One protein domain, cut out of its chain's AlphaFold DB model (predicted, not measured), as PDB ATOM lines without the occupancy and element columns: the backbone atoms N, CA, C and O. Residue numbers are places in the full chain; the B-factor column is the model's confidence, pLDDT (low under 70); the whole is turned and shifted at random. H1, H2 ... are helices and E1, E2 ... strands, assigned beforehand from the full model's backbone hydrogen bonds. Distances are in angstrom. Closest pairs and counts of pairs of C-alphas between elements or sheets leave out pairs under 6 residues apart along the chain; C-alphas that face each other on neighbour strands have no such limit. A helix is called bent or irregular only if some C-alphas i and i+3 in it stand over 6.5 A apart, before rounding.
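What this domain is: This is residues 4 to 110 of the 115 residues of an uncharacterized protein of Azospirillum brasilense (UniProt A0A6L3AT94). One sheet of six strands is folded back on itself like part of a barrel, with the long helix H3 across E2, E3 and E4 on the side turned away from the other leaf. E4 and E3 face E1, E6 and E5, and the bent E2 is the hinge. The 107 printed residues run H1 E1 E2 E3 E4 E5 E6 H2 H3, a mixed class; the antiparallel sheet's order is E4 E3 E2 E1 E6 E5. The whole is compact, radius of gyration of the C-alphas 12.9 A, spanning 34 by 29 by 27 A.

Where its parts are: Find C-alpha 4 at (109.398, 87.902, 96.579), where H1, residues 4 to 8, begins. Next come E1, 13 to 17; E2, 21 to 30, 20.1 A long; E3, 34 to 39; E4, 51 to 55; E5, 64 to 66; E6, 69 to 73; and H2, 84 to 87. H3, 92 to 110, runs 24.6 A to C-alpha 110 at (129.101, 83.359, 88.194).

How they stand to each other: E1 to E4 form a meander, each strand the antiparallel neighbour of the one before. Look for N 23 and O 15, 2.9 A; N 36 and O 29, 2.8 A; and N 54 and O 35, 2.7 A. E2 bends by 91 degrees at residue 26. E6 is the antiparallel neighbour of E1, with N 16 and O 70 within hydrogen-bond range at 2.8 A, and of E5, with N 64 and O 71 within hydrogen-bond range at 2.8 A. H3 runs across the strands at a height over the sheet of 7.2 A; C-alphas 27 and 96 are the closest of E2 and H3, 5.6 A. It is irregular, C-alphas 94 and 97 being 7.4 A apart. H1 is on the sheet, over none of its strands; H2 is not on it. The O i to N i+4 pair of H1 is within hydrogen-bond range, as are 13 of 15 in H3; H2 is too short for one.

The domain as a whole: The C-alphas of His 77 and Ser 109, the farthest apart, are 37.9 A apart. The printed part has no cut, and the link E3 to E4 is long. Look for pLDDT under 70 at residue 20, residues 44 to 49 and 79 to 94.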
ATOM      1  N   SER A   4     109.915  88.947  97.469       93.31
ATOM      2  CA  SER A   4     109.398  87.902  96.579       93.31
ATOM      3  C   SER A   4     107.879  87.990  96.412       93.31
ATOM      4  O   SER A   4     107.372  87.790  95.311       93.31
ATOM      5  N   GLU A   5     107.131  88.307  97.474       94.31
ATOM      6  CA  GLU A   5     105.684  88.533  97.377       94.31
ATOM      7  C   GLU A   5     105.350  89.771  96.543       94.31
ATOM      8  O   GLU A   5     104.470  89.696  95.687       94.31
ATOM      9  N   ALA A   6     106.059  90.884  96.756       93.69
ATOM     10  CA  ALA A   6     105.895  92.099  95.961       93.69
ATOM     11  C   ALA A   6     106.145  91.834  94.464       93.69
ATOM     12  O   ALA A   6     105.345  92.232  93.616       93.69
ATOM     13  N   TYR A   7     107.199  91.079  94.146       92.56
ATOM     14  CA  TYR A   7     107.545  90.691  92.780       92.56
ATOM     15  C   TYR A   7     106.516  89.751  92.133       92.56
ATOM     16  O   TYR A   7     106.143  89.938  90.971       92.56
ATOM     17  N   ARG A   8     106.008  88.750  92.870       91.75
ATOM     18  CA  ARG A   8     104.942  87.846  92.386       91.75
ATOM     19  C   ARG A   8     103.627  88.581  92.136       91.75
ATOM     20  O   ARG A   8     102.898  88.228  91.217       91.75
ATOM     21  N   LYS A   9     103.339  89.622  92.926       92.38
ATOM     22  CA  LYS A   9     102.189  90.517  92.725       92.38
ATOM     23  C   LYS A   9     102.371  91.512  91.577       92.38
ATOM     24  O   LYS A   9     101.469  92.307  91.348       92.38
ATOM     25  N   GLN A  10     103.504  91.464  90.874       88.44
ATOM     26  CA  GLN A  10     103.832  92.369  89.771       88.44
ATOM     27  C   GLN A  10     103.773  93.848  90.183       88.44
ATOM     28  O   GLN A  10     103.375  94.704  89.398       88.44
ATOM     29  N   LEU A  11     104.155  94.157  91.431       89.75
ATOM     30  CA  LEU A  11     104.314  95.551  91.837       89.75
ATOM     31  C   LEU A  11     105.446  96.191  91.015       89.75
ATOM     32  O   LEU A  11     106.433  95.508  90.728       89.75
ATOM     33  N   PRO A  12     105.342  97.481  90.655       88.44
ATOM     34  CA  PRO A  12     106.399  98.158  89.920       88.44
ATOM     35  C   PRO A  12     107.582  98.346  90.868       88.44
ATOM     36  O   PRO A  12     107.528  99.155  91.791       88.44
ATOM     37  N   LEU A  13     108.631  97.545  90.705       92.19
ATOM     38  CA  LEU A  13     109.796  97.578  91.579       92.19
ATOM     39  C   LEU A  13     110.908  98.406  90.953       92.19
ATOM     40  O   LEU A  13     111.144  98.360  89.746       92.19
ATOM     41  N   VAL A  14     111.631  99.122  91.804       92.94
ATOM     42  CA  VAL A  14     112.858  99.816  91.440       92.94
ATOM     43  C   VAL A  14     113.984  99.396  92.356       92.94
ATOM     44  O   VAL A  14     113.770  99.154  93.547       92.94
ATOM     45  N   ILE A  15     115.183  99.333  91.795       92.69
ATOM     46  CA  ILE A  15     116.410  99.053  92.525       92.69
ATOM     47  C   ILE A  15     117.370 100.230  92.401       92.69
ATOM     48  O   ILE A  15     117.701 100.689  91.310       92.69
ATOM     49  N   GLU A  16     117.806 100.730  93.548       92.50
ATOM     50  CA  GLU A  16     118.886 101.693  93.695       92.50
ATOM     51  C   GLU A  16     120.190 100.887  93.770       92.50
ATOM     52  O   GLU A  16     120.552 100.368  94.831       92.50
ATOM     53  N   HIS A  17     120.856 100.712  92.624       84.31
ATOM     54  CA  HIS A  17     122.126  99.993  92.551       84.31
ATOM     55  C   HIS A  17     123.273 100.922  92.990       84.31
ATOM     56  O   HIS A  17     123.330 102.066  92.519       84.31
ATOM     57  N   PRO A  18     124.215 100.472  93.848       76.81
ATOM     58  CA  PRO A  18     125.293 101.321  94.377       76.81
ATOM     59  C   PRO A  18     126.188 101.915  93.284       76.81
ATOM     60  O   PRO A  18     126.764 102.985  93.460       76.81
ATOM     61  N   VAL A  19     126.286 101.232  92.143       76.31
ATOM     62  CA  VAL A  19     127.038 101.669  90.967       76.31
ATOM     63  C   VAL A  19     126.066 101.740  89.797       76.31
ATOM     64  O   VAL A  19     125.742 100.719  89.201       76.31
ATOM     65  N   GLY A  20     125.537 102.923  89.494       67.06
ATOM     66  CA  GLY A  20     124.683 103.118  88.316       67.06
ATOM     67  C   GLY A  20     123.342 103.793  88.579       67.06
ATOM     68  O   GLY A  20     122.719 104.235  87.617       67.06
ATOM     69  N   GLY A  21     122.923 103.961  89.834       83.38
ATOM     70  CA  GLY A  21     121.698 104.686  90.187       83.38
ATOM     71  C   GLY A  21     120.435 103.826  90.111       83.38
ATOM     72  O   GLY A  21     120.500 102.598  90.140       83.38
ATOM     73  N   THR A  22     119.275 104.479  90.045       87.88
ATOM     74  CA  THR A  22     117.973 103.803  90.127       87.88
ATOM     75  C   THR A  22     117.556 103.199  88.786       87.88
ATOM     76  O   THR A  22     117.703 103.838  87.741       87.88
ATOM     77  N   ARG A  23     117.031 101.971  88.811       86.88
ATOM     78  CA  ARG A  23     116.498 101.244  87.649       86.88
ATOM     79  C   ARG A  23     115.139 100.642  87.957       86.88
ATOM     80  O   ARG A  23     114.907 100.220  89.087       86.88
ATOM     81  N   ILE A  24     114.276 100.573  86.948       87.62
ATOM     82  CA  ILE A  24     113.036  99.794  87.009       87.62
ATOM     83  C   ILE A  24     113.393  98.322  86.805       87.62
ATOM     84  O   ILE A  24     114.188  97.995  85.925       87.62
ATOM     85  N   VAL A  25     112.830  97.450  87.636       89.75
ATOM     86  CA  VAL A  25     113.062  96.004  87.609       89.75
ATOM     87  C   VAL A  25     112.030  95.352  86.690       89.75
ATOM     88  O   VAL A  25     110.845  95.315  87.017       89.75
ATOM     89  N   ALA A  26     112.483  94.819  85.555       88.19
ATOM     90  CA  ALA A  26     111.649  94.061  84.620       88.19
ATOM     91  C   ALA A  26     111.491  92.595  85.056       88.19
ATOM     92  O   ALA A  26     110.403  92.024  84.973       88.19
ATOM     93  N   ALA A  27     112.568  92.003  85.574       92.06
ATOM     94  CA  ALA A  27     112.569  90.661  86.140       92.06
ATOM     95  C   ALA A  27     113.549  90.560  87.309       92.06
ATOM     96  O   ALA A  27     114.525  91.308  87.381       92.06
ATOM     97  N   LEU A  28     113.277  89.629  88.219       93.81
ATOM     98  CA  LEU A  28     114.031  89.425  89.446       93.81
ATOM     99  C   LEU A  28     114.109  87.933  89.772       93.81
ATOM    100  O   LEU A  28     113.093  87.252  89.901       93.81
ATOM    101  N   VAL A  29     115.325  87.451  89.989       94.56
ATOM    102  CA  VAL A  29     115.607  86.143  90.569       94.56
ATOM    103  C   VAL A  29     116.248  86.365  91.930       94.56
ATOM    104  O   VAL A  29     117.213  87.113  92.060       94.56
ATOM    105  N   ILE A  30     115.675  85.728  92.945       91.31
ATOM    106  CA  ILE A  30     116.123  85.814  94.333       91.31
ATOM    107  C   ILE A  30     116.717  84.468  94.726       91.31
ATOM    108  O   ILE A  30     116.062  83.443  94.535       91.31
ATOM    109  N   ASP A  31     117.908  84.515  95.306       87.19
ATOM    110  CA  ASP A  31     118.583  83.415  95.988       87.19
ATOM    111  C   ASP A  31     118.975  83.864  97.417       87.19
ATOM    112  O   ASP A  31     118.845  85.042  97.767       87.19
ATOM    113  N   ASP A  32     119.431  82.942  98.267       80.00
ATOM    114  CA  ASP A  32     119.653  83.185  99.705       80.00
ATOM    115  C   ASP A  32     120.759  84.223  99.987       80.00
ATOM    116  O   ASP A  32     120.721  84.964 100.980       80.00
ATOM    117  N   SER A  33     121.762  84.287  99.107       84.06
ATOM    118  CA  SER A  33     122.950  85.139  99.257       84.06
ATOM    119  C   SER A  33     123.164  86.123  98.107       84.06
ATOM    120  O   SER A  33     123.975  87.043  98.231       84.06
ATOM    121  N   ARG A  34     122.459  85.944  96.988       89.31
ATOM    122  CA  ARG A  34     122.603  86.739  95.767       89.31
ATOM    123  C   ARG A  34     121.235  86.938  95.133       89.31
ATOM    124  O   ARG A  34     120.315  86.150  95.303       89.31
ATOM    125  N   SER A  35     121.058  88.020  94.406       91.88
ATOM    126  CA  SER A  35     119.862  88.247  93.600       91.88
ATOM    127  C   SER A  35     120.286  88.800  92.258       91.88
ATOM    128  O   SER A  35     121.240  89.567  92.183       91.88
ATOM    129  N   ALA A  36     119.586  88.433  91.195       92.88
ATOM    130  CA  ALA A  36     119.846  88.957  89.867       92.88
ATOM    131  C   ALA A  36     118.605  89.665  89.336       92.88
ATOM    132  O   ALA A  36     117.487  89.196  89.547       92.88
ATOM    133  N   PHE A  37     118.783  90.797  88.662       92.44
ATOM    134  CA  PHE A  37     117.674  91.538  88.075       92.44
ATOM    135  C   PHE A  37     117.966  91.965  86.640       92.44
ATOM    136  O   PHE A  37     119.102  92.281  86.282       92.44
ATOM    137  N   ALA A  38     116.910  91.994  85.834       89.81
ATOM    138  CA  ALA A  38     116.899  92.632  84.530       89.81
ATOM    139  C   ALA A  38     116.312  94.036  84.691       89.81
ATOM    140  O   ALA A  38     115.254  94.194  85.312       89.81
ATOM    141  N   GLN A  39     116.985  95.051  84.155       87.25
ATOM    142  CA  GLN A  39     116.413  96.393  84.097       87.25
ATOM    143  C   GLN A  39     115.393  96.504  82.956       87.25
ATOM    144  O   GLN A  39     115.450  95.765  81.974       87.25
ATOM    145  N   ASP A  40     114.468  97.448  83.075       80.62
ATOM    146  CA  ASP A  40     113.568  97.809  81.979       80.62
ATOM    147  C   ASP A  40     114.339  98.166  80.692       80.62
ATOM    148  O   ASP A  40     115.417  98.768  80.738       80.62
ATOM    149  N   GLY A  41     113.806  97.742  79.543       74.94
ATOM    150  CA  GLY A  41     114.459  97.873  78.238       74.94
ATOM    151  C   GLY A  41     115.541  96.827  77.937       74.94
ATOM    152  O   GLY A  41     116.229  96.955  76.918       74.94
ATOM    153  N   TRP A  42     115.706  95.784  78.766       77.19
ATOM    154  CA  TRP A  42     116.689  94.715  78.528       77.19
ATOM    155  C   TRP A  42     116.500  94.013  77.179       77.19
ATOM    156  O   TRP A  42     117.485  93.631  76.543       77.19
ATOM    157  N   SER A  43     115.253  93.881  76.718       73.69
ATOM    158  CA  SER A  43     114.927  93.216  75.456       73.69
ATOM    159  C   SER A  43     115.261  94.062  74.219       73.69
ATOM    160  O   SER A  43     115.394  93.525  73.119       73.69
ATOM    161  N   MET A  44     115.451  95.378  74.387       68.19
ATOM    162  CA  MET A  44     115.656  96.331  73.288       68.19
ATOM    163  C   MET A  44     117.127  96.504  72.875       68.19
ATOM    164  O   MET A  44     117.426  97.294  71.982       68.19
ATOM    165  N   GLY A  45     118.059  95.779  73.503       55.53
ATOM    166  CA  GLY A  45     119.447  95.652  73.038       55.53
ATOM    167  C   GLY A  45     120.300  96.930  73.062       55.53
ATOM    168  O   GLY A  45     121.396  96.924  72.508       55.53
ATOM    169  N   ALA A  46     119.836  98.021  73.684       48.03
ATOM    170  CA  ALA A  46     120.465  99.344  73.564       48.03
ATOM    171  C   ALA A  46     121.292  99.808  74.784       48.03
ATOM    172  O   ALA A  46     121.915 100.866  74.721       48.03
ATOM    173  N   THR A  47     121.348  99.052  75.886       51.62
ATOM    174  CA  THR A  47     122.195  99.400  77.049       51.62
ATOM    175  C   THR A  47     123.284  98.361  77.269       51.62
ATOM    176  O   THR A  47     123.016  97.169  77.156       51.62
ATOM    177  N   SER A  48     124.491  98.802  77.630       56.78
ATOM    178  CA  SER A  48     125.694  97.961  77.696       56.78
ATOM    179  C   SER A  48     125.610  96.778  78.666       56.78
ATOM    180  O   SER A  48     126.290  95.788  78.430       56.78
ATOM    181  N   HIS A  49     124.769  96.826  79.704       67.31
ATOM    182  CA  HIS A  49     124.617  95.733  80.672       67.31
ATOM    183  C   HIS A  49     123.203  95.756  81.271       67.31
ATOM    184  O   HIS A  49     122.995  96.479  82.238       67.31
ATOM    185  N   PRO A  50     122.210  95.054  80.694       82.00
ATOM    186  CA  PRO A  50     120.836  95.126  81.186       82.00
ATOM    187  C   PRO A  50     120.494  94.086  82.266       82.00
ATOM    188  O   PRO A  50     119.412  94.141  82.846       82.00
ATOM    189  N   LEU A  51     121.392  93.129  82.510       87.88
ATOM    190  CA  LEU A  51     121.267  92.092  83.532       87.88
ATOM    191  C   LEU A  51     122.342  92.323  84.595       87.88
ATOM    192  O   LEU A  51     123.494  92.608  84.260       87.88
ATOM    193  N   HIS A  52     121.974  92.192  85.863       88.81
ATOM    194  CA  HIS A  52     122.844  92.527  86.987       88.81
ATOM    195  C   HIS A  52     122.732  91.483  88.092       88.81
ATOM    196  O   HIS A  52     121.635  90.999  88.358       88.81
ATOM    197  N   ILE A  53     123.842  91.207  88.778       91.75
ATOM    198  CA  ILE A  53     123.872  90.464  90.044       91.75
ATOM    199  C   ILE A  53     124.106  91.464  91.179       91.75
ATOM    200  O   ILE A  53     124.939  92.362  91.068       91.75
ATOM    201  N   VAL A  54     123.376  91.291  92.274       90.94
ATOM    202  CA  VAL A  54     123.545  92.008  93.534       90.94
ATOM    203  C   VAL A  54     123.777  90.991  94.639       90.94
ATOM    204  O   VAL A  54     123.000  90.052  94.808       90.94
ATOM    205  N   GLU A  55     124.843  91.186  95.403       91.56
ATOM    206  CA  GLU A  55     125.207  90.298  96.504       91.56
ATOM    207  C   GLU A  55     124.621  90.769  97.837       91.56
ATOM    208  O   GLU A  55     124.532  91.968  98.119       91.56
ATOM    209  N   GLY A  56     124.269  89.803  98.681       89.88
ATOM    210  CA  GLY A  56     123.796  89.999 100.042       89.88
ATOM    211  C   GLY A  56     122.416  89.396 100.287       89.88
ATOM    212  O   GLY A  56     121.570  89.323  99.398       89.88
ATOM    213  N   SER A  57     122.171  89.007 101.535       91.12
ATOM    214  CA  SER A  57     120.859  88.523 101.959       91.12
ATOM    215  C   SER A  57     119.820  89.644 101.962       91.12
ATOM    216  O   SER A  57     120.117  90.803 102.275       91.12
ATOM    217  N   ILE A  58     118.576  89.281 101.647       93.69
ATOM    218  CA  ILE A  58     117.448  90.213 101.656       93.69
ATOM    219  C   ILE A  58     117.063  90.553 103.095       93.69
ATOM    220  O   ILE A  58     116.914  89.674 103.941       93.69
ATOM    221  N   SER A  59     116.838  91.836 103.366       93.56
ATOM    222  CA  SER A  59     116.301  92.306 104.646       93.56
ATOM    223  C   SER A  59     115.259  93.413 104.478       93.56
ATOM    224  O   SER A  59     115.210  94.097 103.450       93.56
ATOM    225  N   GLY A  60     114.434  93.591 105.513       92.25
ATOM    226  CA  GLY A  60     113.357  94.581 105.573       92.25
ATOM    227  C   GLY A  60     112.003  94.056 105.092       92.25
ATOM    228  O   GLY A  60     111.907  93.007 104.461       92.25
ATOM    229  N   ASP A  61     110.954  94.827 105.371       91.00
ATOM    230  CA  ASP A  61     109.565  94.549 104.970       91.00
ATOM    231  C   ASP A  61     109.056  95.517 103.886       91.00
ATOM    232  O   ASP A  61     107.847  95.646 103.668       91.00
ATOM    233  N   GLY A  62     110.000  96.185 103.214       86.44
ATOM    234  CA  GLY A  62     109.773  97.290 102.288       86.44
ATOM    235  C   GLY A  62     110.094  98.646 102.939       86.44
ATOM    236  O   GLY A  62     109.614  98.912 104.040       86.44
ATOM    237  N   PRO A  63     110.877  99.530 102.284       94.25
ATOM    238  CA  PRO A  63     111.863  99.215 101.246       94.25
ATOM    239  C   PRO A  63     112.830  98.107 101.709       94.25
ATOM    240  O   PRO A  63     113.215  98.053 102.875       94.25
ATOM    241  N   TRP A  64     113.201  97.214 100.795       96.31
ATOM    242  CA  TRP A  64     114.084  96.075 101.050       96.31
ATOM    243  C   TRP A  64     115.543  96.430 100.761       96.31
ATOM    244  O   TRP A  64     115.833  97.321  99.961       96.31
ATOM    245  N   ARG A  65     116.473  95.712 101.386       94.81
ATOM    246  CA  ARG A  65     117.911  95.803 101.098       94.81
ATOM    247  C   ARG A  65     118.448  94.468 100.612       94.81
ATOM    248  O   ARG A  65     118.067  93.439 101.162       94.81
ATOM    249  N   ILE A  66     119.345  94.523  99.630       92.69
ATOM    250  CA  ILE A  66     120.136  93.395  99.118       92.69
ATOM    251  C   ILE A  66     121.590  93.859  99.151       92.69
ATOM    252  O   ILE A  66     122.020  94.626  98.286       92.69
ATOM    253  N   GLY A  67     122.293  93.531 100.237       89.50
ATOM    254  CA  GLY A  67     123.599  94.124 100.538       89.50
ATOM    255  C   GLY A  67     123.563  95.665 100.455       89.50
ATOM    256  O   GLY A  67     122.790  96.292 101.193       89.50
ATOM    257  N   PRO A  68     124.368  96.302  99.581       89.94
ATOM    258  CA  PRO A  68     124.378  97.757  99.410       89.94
ATOM    259  C   PRO A  68     123.206  98.303  98.579       89.94
ATOM    260  O   PRO A  68     122.946  99.506  98.632       89.94
ATOM    261  N   ALA A  69     122.502  97.464  97.812       93.00
ATOM    262  CA  ALA A  69     121.384  97.907  96.990       93.00
ATOM    263  C   ALA A  69     120.096  98.031  97.810       93.00
ATOM    264  O   ALA A  69     119.880  97.326  98.803       93.00
ATOM    265  N   LYS A  70     119.206  98.913  97.360       95.25
ATOM    266  CA  LYS A  70     117.888  99.116  97.966       95.25
ATOM    267  C   LYS A  70     116.806  98.896  96.925       95.25
ATOM    268  O   LYS A  70     116.851  99.491  95.857       95.25
ATOM    269  N   VAL A  71     115.825  98.068  97.255       95.44
ATOM    270  CA  VAL A  71     114.672  97.779  96.403       95.44
ATOM    271  C   VAL A  71     113.424  98.365  97.038       95.44
ATOM    272  O   VAL A  71     113.232  98.284  98.252       95.44
ATOM    273  N   ARG A  72     112.548  98.958  96.239       95.38
ATOM    274  CA  ARG A  72     111.267  99.479  96.719       95.38
ATOM    275  C   ARG A  72     110.230  99.468  95.615       95.38
ATOM    276  O   ARG A  72     110.562  99.306  94.446       95.38
ATOM    277  N   VAL A  73     108.979  99.667  96.003       92.75
ATOM    278  CA  VAL A  73     107.915  99.960  95.045       92.75
ATOM    279  C   VAL A  73     108.153 101.366  94.477       92.75
ATOM    280  O   VAL A  73     108.524 102.286  95.215       92.75
ATOM    281  N   LEU A  74     108.018 101.498  93.162       89.12
ATOM    282  CA  LEU A  74     108.032 102.763  92.445       89.12
ATOM    283  C   LEU A  74     106.821 103.586  92.882       89.12
ATOM    284  O   LEU A  74     105.697 103.084  92.885       89.12
ATOM    285  N   ASP A  75     107.067 104.834  93.260       85.44
ATOM    286  CA  ASP A  75     106.002 105.781  93.573       85.44
ATOM    287  C   ASP A  75     105.354 106.268  92.267       85.44
ATOM    288  O   ASP A  75     106.050 106.535  91.288       85.44
ATOM    289  N   GLU A  76     104.026 106.382  92.242       78.00
ATOM    290  CA  GLU A  76     103.270 106.790  91.050       78.00
ATOM    291  C   GLU A  76     103.610 108.209  90.560       78.00
ATOM    292  O   GLU A  76     103.376 108.548  89.398       78.00
ATOM    293  N   HIS A  77     104.179 109.046  91.428       77.88
ATOM    294  CA  HIS A  77     104.617 110.399  91.107       77.88
ATOM    295  C   HIS A  77     106.100 110.480  90.727       77.88
ATOM    296  O   HIS A  77     106.579 111.546  90.326       77.88
ATOM    297  N   GLU A  78     106.847 109.382  90.843       76.06
ATOM    298  CA  GLU A  78     108.276 109.365  90.577       76.06
ATOM    299  C   GLU A  78     108.590 109.151  89.093       76.06
ATOM    300  O   GLU A  78     108.011 108.311  88.405       76.06
ATOM    301  N   ARG A  79     109.569 109.914  88.596       66.94
ATOM    302  CA  ARG A  79     110.095 109.786  87.235       66.94
ATOM    303  C   ARG A  79     111.545 109.326  87.289       66.94
ATOM    304  O   ARG A  79     112.442 110.112  87.581       66.94
ATOM    305  N   ILE A  80     111.770 108.053  86.994       66.69
ATOM    306  CA  ILE A  80     113.106 107.497  86.742       66.69
ATOM    307  C   ILE A  80     113.370 107.644  85.235       66.69
ATOM    308  O   ILE A  80     112.412 107.724  84.476       66.69
ATOM    309  N   MET A  81     114.625 107.760  84.777       55.22
ATOM    310  CA  MET A  81     114.979 108.049  83.367       55.22
ATOM    311  C   MET A  81     114.662 106.921  82.346       55.22
ATOM    312  O   MET A  81     115.441 106.665  81.432       55.22
ATOM    313  N   ALA A  82     113.512 106.270  82.489       48.69
ATOM    314  CA  ALA A  82     112.738 105.595  81.457       48.69
ATOM    315  C   ALA A  82     111.267 105.957  81.743       48.69
ATOM    316  O   ALA A  82     110.816 105.832  82.885       48.69
ATOM    317  N   PHE A  83     110.537 106.517  80.773       47.44
ATOM    318  CA  PHE A  83     109.193 107.038  81.032       47.44
ATOM    319  C   PHE A  83     108.244 105.904  81.465       47.44
ATOM    320  O   PHE A  83     108.244 104.824  80.882       47.44
ATOM    321  N   TRP A  84     107.362 106.163  82.436       42.12
ATOM    322  CA  TRP A  84     106.240 105.266  82.783       42.12
ATOM    323  C   TRP A  84     105.363 104.922  81.560       42.12
ATOM    324  O   TRP A  84     104.831 103.818  81.415       42.12
ATOM    325  N   GLU A  85     105.241 105.882  80.645       42.12
ATOM    326  CA  GLU A  85     104.529 105.749  79.373       42.12
ATOM    327  C   GLU A  85     105.259 104.839  78.373       42.12
ATOM    328  O   GLU A  85     104.598 104.260  77.515       42.12
ATOM    329  N   ASP A  86     106.577 104.656  78.519       49.78
ATOM    330  CA  ASP A  86     107.350 103.660  77.772       49.78
ATOM    331  C   ASP A  86     107.211 102.276  78.433       49.78
ATOM    332  O   ASP A  86     106.900 101.311  77.740       49.78
ATOM    333  N   TRP A  87     107.291 102.181  79.771       46.16
ATOM    334  CA  TRP A  87     107.147 100.928  80.542       46.16
ATOM    335  C   TRP A  87     105.791 100.224  80.351       46.16
ATOM    336  O   TRP A  87     105.724  99.015  80.159       46.16
ATOM    337  N   SER A  88     104.683 100.972  80.347       46.09
ATOM    338  CA  SER A  88     103.340 100.401  80.118       46.09
ATOM    339  C   SER A  88     103.080  99.972  78.663       46.09
ATOM    340  O   SER A  88     102.055  99.349  78.375       46.09
ATOM    341  N   ARG A  89     103.990 100.316  77.743       46.28
ATOM    342  CA  ARG A  89     103.920 100.003  76.307       46.28
ATOM    343  C   ARG A  89     104.982  99.006  75.861       46.28
ATOM    344  O   ARG A  89     104.948  98.578  74.706       46.28
ATOM    345  N   THR A  90     105.913  98.638  76.736       55.78
ATOM    346  CA  THR A  90     106.949  97.676  76.399       55.78
ATOM    347  C   THR A  90     106.407  96.241  76.499       55.78
ATOM    348  O   THR A  90     105.560  95.931  77.339       55.78
ATOM    349  N   PRO A  91     106.885  95.313  75.654       58.09
ATOM    350  CA  PRO A  91     106.527  93.894  75.727       58.09
ATOM    351  C   PRO A  91     107.152  93.173  76.943       58.09
ATOM    352  O   PRO A  91     107.136  91.946  77.005       58.09
ATOM    353  N   GLU A  92     107.708  93.906  77.911       64.31
ATOM    354  CA  GLU A  92     108.549  93.372  78.985       64.31
ATOM    355  C   GLU A  92     107.817  92.424  79.940       64.31
ATOM    356  O   GLU A  92     108.375  91.366  80.244       64.31
ATOM    357  N   PRO A  93     106.551  92.675  80.344       62.44
ATOM    358  CA  PRO A  93     105.799  91.686  81.113       62.44
ATOM    359  C   PRO A  93     105.661  90.340  80.384       62.44
ATOM    360  O   PRO A  93     105.676  89.298  81.032       62.44
ATOM    361  N   ALA A  94     105.574  90.346  79.048       68.06
ATOM    362  CA  ALA A  94     105.497  89.128  78.237       68.06
ATOM    363  C   ALA A  94     106.864  88.449  78.032       68.06
ATOM    364  O   ALA A  94     106.918  87.276  77.669       68.06
ATOM    365  N   ALA A  95     107.963  89.170  78.264       75.88
ATOM    366  CA  ALA A  95     109.325  88.656  78.159       75.88
ATOM    367  C   ALA A  95     109.936  88.283  79.526       75.88
ATOM    368  O   ALA A  95     111.052  87.766  79.574       75.88
ATOM    369  N   ARG A  96     109.207  88.501  80.630       83.88
ATOM    370  CA  ARG A  96     109.660  88.250  82.006       83.88
ATOM    371  C   ARG A  96     110.196  86.836  82.221       83.88
ATOM    372  O   ARG A  96     111.259  86.702  82.815       83.88
ATOM    373  N   ASP A  97     109.517  85.812  81.712       87.00
ATOM    374  CA  ASP A  97     109.954  84.417  81.881       87.00
ATOM    375  C   ASP A  97     111.333  84.189  81.247       87.00
ATOM    376  O   ASP A  97     112.241  83.656  81.880       87.00
ATOM    377  N   ARG A  98     111.535  84.713  80.032       87.75
ATOM    378  CA  ARG A  98     112.833  84.673  79.349       87.75
ATOM    379  C   ARG A  98     113.905  85.452  80.112       87.75
ATOM    380  O   ARG A  98     115.060  85.035  80.146       87.75
ATOM    381  N   ALA A  99     113.553  86.593  80.698       88.44
ATOM    382  CA  ALA A  99     114.484  87.344  81.530       88.44
ATOM    383  C   ALA A  99     114.885  86.535  82.772       88.44
ATOM    384  O   ALA A  99     116.065  86.470  83.095       88.44
ATOM    385  N   GLU A 100     113.935  85.881  83.445       92.31
ATOM    386  CA  GLU A 100     114.228  85.027  84.598       92.31
ATOM    387  C   GLU A 100     115.140  83.848  84.238       92.31
ATOM    388  O   GLU A 100     116.052  83.549  85.007       92.31
ATOM    389  N   GLU A 101     114.946  83.214  83.080       91.38
ATOM    390  CA  GLU A 101     115.851  82.171  82.572       91.38
ATOM    391  C   GLU A 101     117.284  82.703  82.424       91.38
ATOM    392  O   GLU A 101     118.209  82.157  83.024       91.38
ATOM    393  N   LEU A 102     117.463  83.836  81.735       90.44
ATOM    394  CA  LEU A 102     118.780  84.462  81.562       90.44
ATOM    395  C   LEU A 102     119.432  84.852  82.897       90.44
ATOM    396  O   LEU A 102     120.648  84.754  83.052       90.44
ATOM    397  N   LEU A 103     118.639  85.300  83.872       92.81
ATOM    398  CA  LEU A 103     119.130  85.651  85.204       92.81
ATOM    399  C   LEU A 103     119.574  84.416  85.999       92.81
ATOM    400  O   LEU A 103     120.555  84.496  86.738       92.81
ATOM    401  N   ARG A 104     118.889  83.275  85.845       93.38
ATOM    402  CA  ARG A 104     119.309  81.998  86.450       93.38
ATOM    403  C   ARG A 104     120.613  81.502  85.840       93.38
ATOM    404  O   ARG A 104     121.514  81.136  86.591       93.38
ATOM    405  N   ASP A 105     120.739  81.567  84.519       90.75
ATOM    406  CA  ASP A 105     121.974  81.200  83.818       90.75
ATOM    407  C   ASP A 105     123.151  82.091  84.240       90.75
ATOM    408  O   ASP A 105     124.267  81.609  84.451       90.75
ATOM    409  N   LEU A 106     122.896  83.390  84.421       89.56
ATOM    410  CA  LEU A 106     123.876  84.357  84.910       89.56
ATOM    411  C   LEU A 106     124.335  84.035  86.344       89.56
ATOM    412  O   LEU A 106     125.536  84.030  86.624       89.56
ATOM    413  N   LEU A 107     123.399  83.728  87.248       89.44
ATOM    414  CA  LEU A 107     123.721  83.320  88.619       89.44
ATOM    415  C   LEU A 107     124.547  82.029  88.649       89.44
ATOM    416  O   LEU A 107     125.549  81.987  89.362       89.44
ATOM    417  N   ALA A 108     124.183  81.028  87.847       88.62
ATOM    418  CA  ALA A 108     124.909  79.761  87.760       88.62
ATOM    419  C   ALA A 108     126.325  79.934  87.178       88.62
ATOM    420  O   ALA A 108     127.292  79.391  87.711       88.62
ATOM    421  N   SER A 109     126.470  80.736  86.118       85.75
ATOM    422  CA  SER A 109     127.773  80.978  85.476       85.75
ATOM    423  C   SER A 109     128.750  81.699  86.410       85.75
ATOM    424  O   SER A 109     129.927  81.359  86.438       85.75
ATOM    425  N   SER A 110     128.261  82.641  87.224       78.50
ATOM    426  CA  SER A 110     129.101  83.359  88.194       78.50
ATOM    427  C   SER A 110     129.604  82.496  89.363       78.50
ATOM    428  O   SER A 110     130.612  82.841  89.972       78.50
TER     429      SER A 110